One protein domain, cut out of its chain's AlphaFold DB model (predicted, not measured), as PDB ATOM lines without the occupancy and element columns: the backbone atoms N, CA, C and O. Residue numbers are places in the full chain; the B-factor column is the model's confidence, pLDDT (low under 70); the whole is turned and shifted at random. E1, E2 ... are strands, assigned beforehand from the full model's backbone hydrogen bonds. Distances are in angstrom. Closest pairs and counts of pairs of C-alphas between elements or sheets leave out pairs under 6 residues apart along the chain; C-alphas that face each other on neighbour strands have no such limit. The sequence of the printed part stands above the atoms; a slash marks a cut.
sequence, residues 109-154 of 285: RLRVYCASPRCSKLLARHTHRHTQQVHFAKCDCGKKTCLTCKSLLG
ATOM      1  N   ARG A 109     146.295 151.689 190.805       77.31
ATOM      2  CA  ARG A 109     146.341 152.641 189.682       77.31
ATOM      3  C   ARG A 109     147.572 152.507 188.779       77.31
ATOM      4  O   ARG A 109     147.467 152.788 187.587       77.31
ATOM      5  N   LEU A 110     148.697 152.060 189.335       81.44
ATOM      6  CA  LEU A 110     149.962 151.849 188.628       81.44
ATOM      7  C   LEU A 110     150.099 150.442 188.043       81.44
ATOM      8  O   LEU A 110     151.018 150.197 187.262       81.44
ATOM      9  N   ARG A 111     149.218 149.508 188.414       90.75
ATOM     10  CA  ARG A 111     149.240 148.162 187.845       90.75
ATOM     11  C   ARG A 111     148.895 148.246 186.364       90.75
ATOM     12  O   ARG A 111     147.856 148.790 185.976       90.75
ATOM     13  N   VAL A 112     149.768 147.677 185.542       92.88
ATOM     14  CA  VAL A 112     149.553 147.539 184.104       92.88
ATOM     15  C   VAL A 112     149.507 146.061 183.787       92.88
ATOM     16  O   VAL A 112     150.469 145.338 184.019       92.88
ATOM     17  N   TYR A 113     148.383 145.615 183.247       95.75
ATOM     18  CA  TYR A 113     148.203 144.245 182.794       95.75
ATOM     19  C   TYR A 113     148.337 144.184 181.278       95.75
ATOM     20  O   TYR A 113     148.078 145.165 180.581       95.75
ATOM     21  N   CYS A 114     148.728 143.028 180.750       97.31
ATOM     22  CA  CYS A 114     148.701 142.790 179.319       97.31
ATOM     23  C   CYS A 114     147.273 142.963 178.795       97.31
ATOM     24  O   CYS A 114     146.389 142.184 179.132       97.31
ATOM     25  N   ALA A 115     147.077 143.932 177.905       97.12
ATOM     26  CA  ALA A 115     145.800 144.214 177.250       97.12
ATOM     27  C   ALA A 115     145.329 143.101 176.292       97.12
ATOM     28  O   ALA A 115     144.291 143.227 175.650       97.12
ATOM     29  N   SER A 116     146.099 142.017 176.136       97.50
ATOM     30  CA  SER A 116     145.648 140.854 175.380       97.50
ATOM     31  C   SER A 116     144.593 140.085 176.184       97.50
ATOM     32  O   SER A 116     144.928 139.608 177.272       97.50
ATOM     33  N   PRO A 117     143.385 139.844 175.631       95.31
ATOM     34  CA  PRO A 117     142.308 139.139 176.336       95.31
ATOM     35  C   PRO A 117     142.663 137.717 176.787       95.31
ATOM     36  O   PRO A 117     142.013 137.161 177.662       95.31
ATOM     37  N   ARG A 118     143.691 137.110 176.179       96.38
ATOM     38  CA  ARG A 118     144.150 135.749 176.493       96.38
ATOM     39  C   ARG A 118     145.275 135.698 177.529       96.38
ATOM     40  O   ARG A 118     145.672 134.605 177.912       96.38
ATOM     41  N   CYS A 119     145.843 136.840 177.919       95.31
ATOM     42  CA  CYS A 119     147.025 136.880 178.777       95.31
ATOM     43  C   CYS A 119     146.730 137.524 180.131       95.31
ATOM     44  O   CYS A 119     146.904 136.865 181.149       95.31
ATOM     45  N   SER A 120     146.329 138.801 180.154       92.62
ATOM     46  CA  SER A 120     146.045 139.559 181.387       92.62
ATOM     47  C   SER A 120     147.144 139.500 182.464       92.62
ATOM     48  O   SER A 120     146.890 139.793 183.629       92.62
ATOM     49  N   LYS A 121     148.381 139.134 182.098       94.44
ATOM     50  CA  LYS A 121     149.523 139.060 183.017       94.44
ATOM     51  C   LYS A 121     149.917 140.466 183.454       94.44
ATOM     52  O   LYS A 121     149.982 141.368 182.619       94.44
ATOM     53  N   LEU A 122     150.210 140.646 184.739       94.38
ATOM     54  CA  LEU A 122     150.788 141.889 185.241       94.38
ATOM     55  C   LEU A 122     152.165 142.125 184.600       94.38
ATOM     56  O   LEU A 122     153.003 141.227 184.553       94.38
ATOM     57  N   LEU A 123     152.386 143.329 184.085       94.88
ATOM     58  CA  LEU A 123     153.611 143.719 183.402       94.88
ATOM     59  C   LEU A 123     154.546 144.411 184.394       94.88
ATOM     60  O   LEU A 123     154.209 145.442 184.972       94.88
ATOM     61  N   ALA A 124     155.728 143.831 184.591       90.94
ATOM     62  CA  ALA A 124     156.729 144.372 185.497       90.94
ATOM     63  C   ALA A 124     157.371 145.650 184.931       90.94
ATOM     64  O   ALA A 124     157.545 145.786 183.717       90.94
ATOM     65  N   ARG A 125     157.822 146.558 185.807       89.44
ATOM     66  CA  ARG A 125     158.392 147.866 185.421       89.44
ATOM     67  C   ARG A 125     159.569 147.760 184.448       89.44
ATOM     68  O   ARG A 125     159.698 148.585 183.549       89.44
ATOM     69  N   HIS A 126     160.401 146.724 184.564       90.62
ATOM     70  CA  HIS A 126     161.537 146.503 183.659       90.62
ATOM     71  C   HIS A 126     161.113 146.139 182.222       90.62
ATOM     72  O   HIS A 126     161.934 146.175 181.305       90.62
ATOM     73  N   THR A 127     159.839 145.801 181.992       94.31
ATOM     74  CA  THR A 127     159.273 145.564 180.652       94.31
ATOM     75  C   THR A 127     158.798 146.851 179.973       94.31
ATOM     76  O   THR A 127     158.448 146.829 178.789       94.31
ATOM     77  N   HIS A 128     158.800 147.972 180.701       93.81
ATOM     78  CA  HIS A 128     158.379 149.269 180.194       93.81
ATOM     79  C   HIS A 128     159.422 149.806 179.212       93.81
ATOM     80  O   HIS A 128     160.632 149.636 179.381       93.81
ATOM     81  N   ARG A 129     158.942 150.428 178.144       93.56
ATOM     82  CA  ARG A 129     159.717 151.007 177.056       93.56
ATOM     83  C   ARG A 129     159.116 152.356 176.702       93.56
ATOM     84  O   ARG A 129     157.913 152.579 176.844       93.56
ATOM     85  N   HIS A 130     159.978 153.235 176.224       90.62
ATOM     86  CA  HIS A 130     159.630 154.578 175.813       90.62
ATOM     87  C   HIS A 130     160.061 154.785 174.365       90.62
ATOM     88  O   HIS A 130     161.156 154.382 173.975       90.62
ATOM     89  N   THR A 131     159.192 155.404 173.579       89.00
ATOM     90  CA  THR A 131     159.503 155.948 172.254       89.00
ATOM     91  C   THR A 131     159.086 157.409 172.237       89.00
ATOM     92  O   THR A 131     158.386 157.843 173.144       89.00
ATOM     93  N   GLN A 132     159.446 158.154 171.194       81.00
ATOM     94  CA  GLN A 132     159.024 159.553 171.057       81.00
ATOM     95  C   GLN A 132     157.494 159.741 171.087       81.00
ATOM     96  O   GLN A 132     157.030 160.812 171.454       81.00
ATOM     97  N   GLN A 133     156.714 158.719 170.710       80.69
ATOM     98  CA  GLN A 133     155.254 158.818 170.573       80.69
ATOM     99  C   GLN A 133     154.475 158.079 171.667       80.69
ATOM    100  O   GLN A 133     153.382 158.497 172.033       80.69
ATOM    101  N   VAL A 134     154.997 156.957 172.178       87.06
ATOM    102  CA  VAL A 134     154.241 156.083 173.084       87.06
ATOM    103  C   VAL A 134     155.109 155.456 174.172       87.06
ATOM    104  O   VAL A 134     156.226 154.984 173.933       87.06
ATOM    105  N   HIS A 135     154.533 155.400 175.373       91.25
ATOM    106  CA  HIS A 135     155.018 154.634 176.514       91.25
ATOM    107  C   HIS A 135     154.284 153.292 176.524       91.25
ATOM    108  O   HIS A 135     153.053 153.256 176.569       91.25
ATOM    109  N   PHE A 136     155.006 152.176 176.480       95.19
ATOM    110  CA  PHE A 136     154.382 150.853 176.424       95.19
ATOM    111  C   PHE A 136     155.140 149.821 177.251       95.19
ATOM    112  O   PHE A 136     156.326 149.972 177.512       95.19
ATOM    113  N   ALA A 137     154.472 148.737 177.629       96.69
ATOM    114  CA  ALA A 137     155.113 147.552 178.185       96.69
ATOM    115  C   ALA A 137     155.019 146.381 177.206       96.69
ATOM    116  O   ALA A 137     153.995 146.191 176.541       96.69
ATOM    117  N   LYS A 138     156.100 145.603 177.098       97.88
ATOM    118  CA  LYS A 138     156.136 144.373 176.295       97.88
ATOM    119  C   LYS A 138     155.844 143.175 177.193       97.88
ATOM    120  O   LYS A 138     156.560 142.938 178.156       97.88
ATOM    121  N   CYS A 139     154.819 142.405 176.852       97.56
ATOM    122  CA  CYS A 139     154.505 141.155 177.532       97.56
ATOM    123  C   CYS A 139     155.295 139.982 176.932       97.56
ATOM    124  O   CYS A 139     155.612 139.989 175.740       97.56
ATOM    125  N   ASP A 140     155.522 138.935 177.726       96.44
ATOM    126  CA  ASP A 140     156.150 137.681 177.286       96.44
ATOM    127  C   ASP A 140     155.354 136.981 176.172       96.44
ATOM    128  O   ASP A 140     155.929 136.300 175.331       96.44
ATOM    129  N   CYS A 141     154.038 137.221 176.084       96.69
ATOM    130  CA  CYS A 141     153.203 136.743 174.975       96.69
ATOM    131  C   CYS A 141     153.442 137.496 173.646       96.69
ATOM    132  O   CYS A 141     152.700 137.322 172.678       96.69
ATOM    133  N   GLY A 142     154.429 138.396 173.603       96.69
ATOM    134  CA  GLY A 142     154.812 139.191 172.435       96.69
ATOM    135  C   GLY A 142     153.945 140.429 172.192       96.69
ATOM    136  O   GLY A 142     154.307 141.283 171.381       96.69
ATOM    137  N   LYS A 143     152.818 140.566 172.899       97.88
ATOM    138  CA  LYS A 143     151.922 141.722 172.790       97.88
ATOM    139  C   LYS A 143     152.470 142.935 173.541       97.88
ATOM    140  O   LYS A 143     153.246 142.808 174.488       97.88
ATOM    141  N   LYS A 144     152.055 144.123 173.106       97.94
ATOM    142  CA  LYS A 144     152.456 145.407 173.686       97.94
ATOM    143  C   LYS A 144     151.223 146.123 174.220       97.94
ATOM    144  O   LYS A 144     150.190 146.130 173.554       97.94
ATOM    145  N   THR A 145     151.340 146.724 175.394       97.25
ATOM    146  CA  THR A 145     150.248 147.457 176.040       97.25
ATOM    147  C   THR A 145     150.672 148.890 176.279       97.25
ATOM    148  O   THR A 145     151.744 149.121 176.835       97.25
ATOM    149  N   CYS A 146     149.844 149.839 175.851       94.56
ATOM    150  CA  CYS A 146     150.065 151.251 176.122       94.56
ATOM    151  C   CYS A 146     149.983 151.510 177.630       94.56
ATOM    152  O   CYS A 146     149.018 151.104 178.271       94.56
ATOM    153  N   LEU A 147     150.976 152.188 178.203       90.94
ATOM    154  CA  LEU A 147     150.980 152.524 179.632       90.94
ATOM    155  C   LEU A 147     149.986 153.646 179.966       90.94
ATOM    156  O   LEU A 147     149.554 153.738 181.110       90.94
ATOM    157  N   THR A 148     149.600 154.454 178.975       85.94
ATOM    158  CA  THR A 148     148.685 155.590 179.145       85.94
ATOM    159  C   THR A 148     147.223 155.153 179.055       85.94
ATOM    160  O   THR A 148     146.498 155.218 180.041       85.94
ATOM    161  N   CYS A 149     146.782 154.652 177.894       88.75
ATOM    162  CA  CYS A 149     145.382 154.263 177.672       88.75
ATOM    163  C   CYS A 149     145.088 152.790 178.003       88.75
ATOM    164  O   CYS A 149     143.964 152.332 177.826       88.75
ATOM    165  N   LYS A 150     146.094 152.019 178.447       92.38
ATOM    166  CA  LYS A 150     145.980 150.589 178.804       92.38
ATOM    167  C   LYS A 150     145.470 149.685 177.668       92.38
ATOM    168  O   LYS A 150     145.119 148.534 177.911       92.38
ATOM    169  N   SER A 151     145.480 150.171 176.423       94.00
ATOM    170  CA  SER A 151     145.018 149.430 175.245       94.00
ATOM    171  C   SER A 151     146.121 148.578 174.603       94.00
ATOM    172  O   SER A 151     147.323 148.759 174.840       94.00
ATOM    173  N   LEU A 152     145.700 147.608 173.791       96.06
ATOM    174  CA  LEU A 152     146.589 146.748 173.015       96.06
ATOM    175  C   LEU A 152     147.172 147.516 171.821       96.06
ATOM    176  O   LEU A 152     146.435 148.053 171.000       96.06
ATOM    177  N   LEU A 153     148.497 147.511 171.678       95.62
ATOM    178  CA  LEU A 153     149.179 148.179 170.571       95.62
ATOM    179  C   LEU A 153     149.359 147.233 169.379       95.62
ATOM    180  O   LEU A 153     150.104 146.253 169.465       95.62
ATOM    181  N   GLY A 154     148.720 147.559 168.251       92.12
ATOM    182  CA  GLY A 154     148.958 146.887 166.967       92.12
ATOM    183  C   GLY A 154     150.300 147.284 166.341       92.12
ATOM    184  O   GLY A 154     151.079 146.428 165.925       92.12
TER     185      GLY A 154
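What this domain is: This is residues 109 to 154 of the 285 residues of the protein "RING-type domain-containing protein" of Westerdykella ornata (UniProt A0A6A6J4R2). There is little regular structure here: a small sheet of three short strands is set among loops, with a long looping stretch, residues 109 to 127, leading into it, and residues 152 to 153 folding back beside E3 in a short antiparallel pairing. The sheet is a meander, each strand the antiparallel neighbour of the one before, in the order E1, E2, E3. The printed part has 46 residues, 10 of them in named strands, with no named helix; its class is all strand. It is compact, radius of gyration of the C-alphas 9.4 A, spanning 28 by 22 by 17 A.

How they stand to each other: E1, residues 128 to 130, and E2, residues 135 to 138, form a hairpin at 139 degrees, with N 129 and O 136 2.7 A apart. E2 and E3, residues 144 to 146, form another at 152 degrees, with N 137 and O 145 2.9 A apart.

Where its parts are: E1, 7.0 A long, begins at C-alpha 128 (158.379, 149.269, 180.194). E2 measures 10.3 A. E3, 6.8 A, ends at C-alpha 146 (150.065, 151.251, 176.122).

The domain as a whole: The C-alphas farthest apart, Arg 118 and Gln 132, are 28.6 A apart. The printed part has no cut, both links between strands are tight, and no printed residue is under 70 in pLDDT.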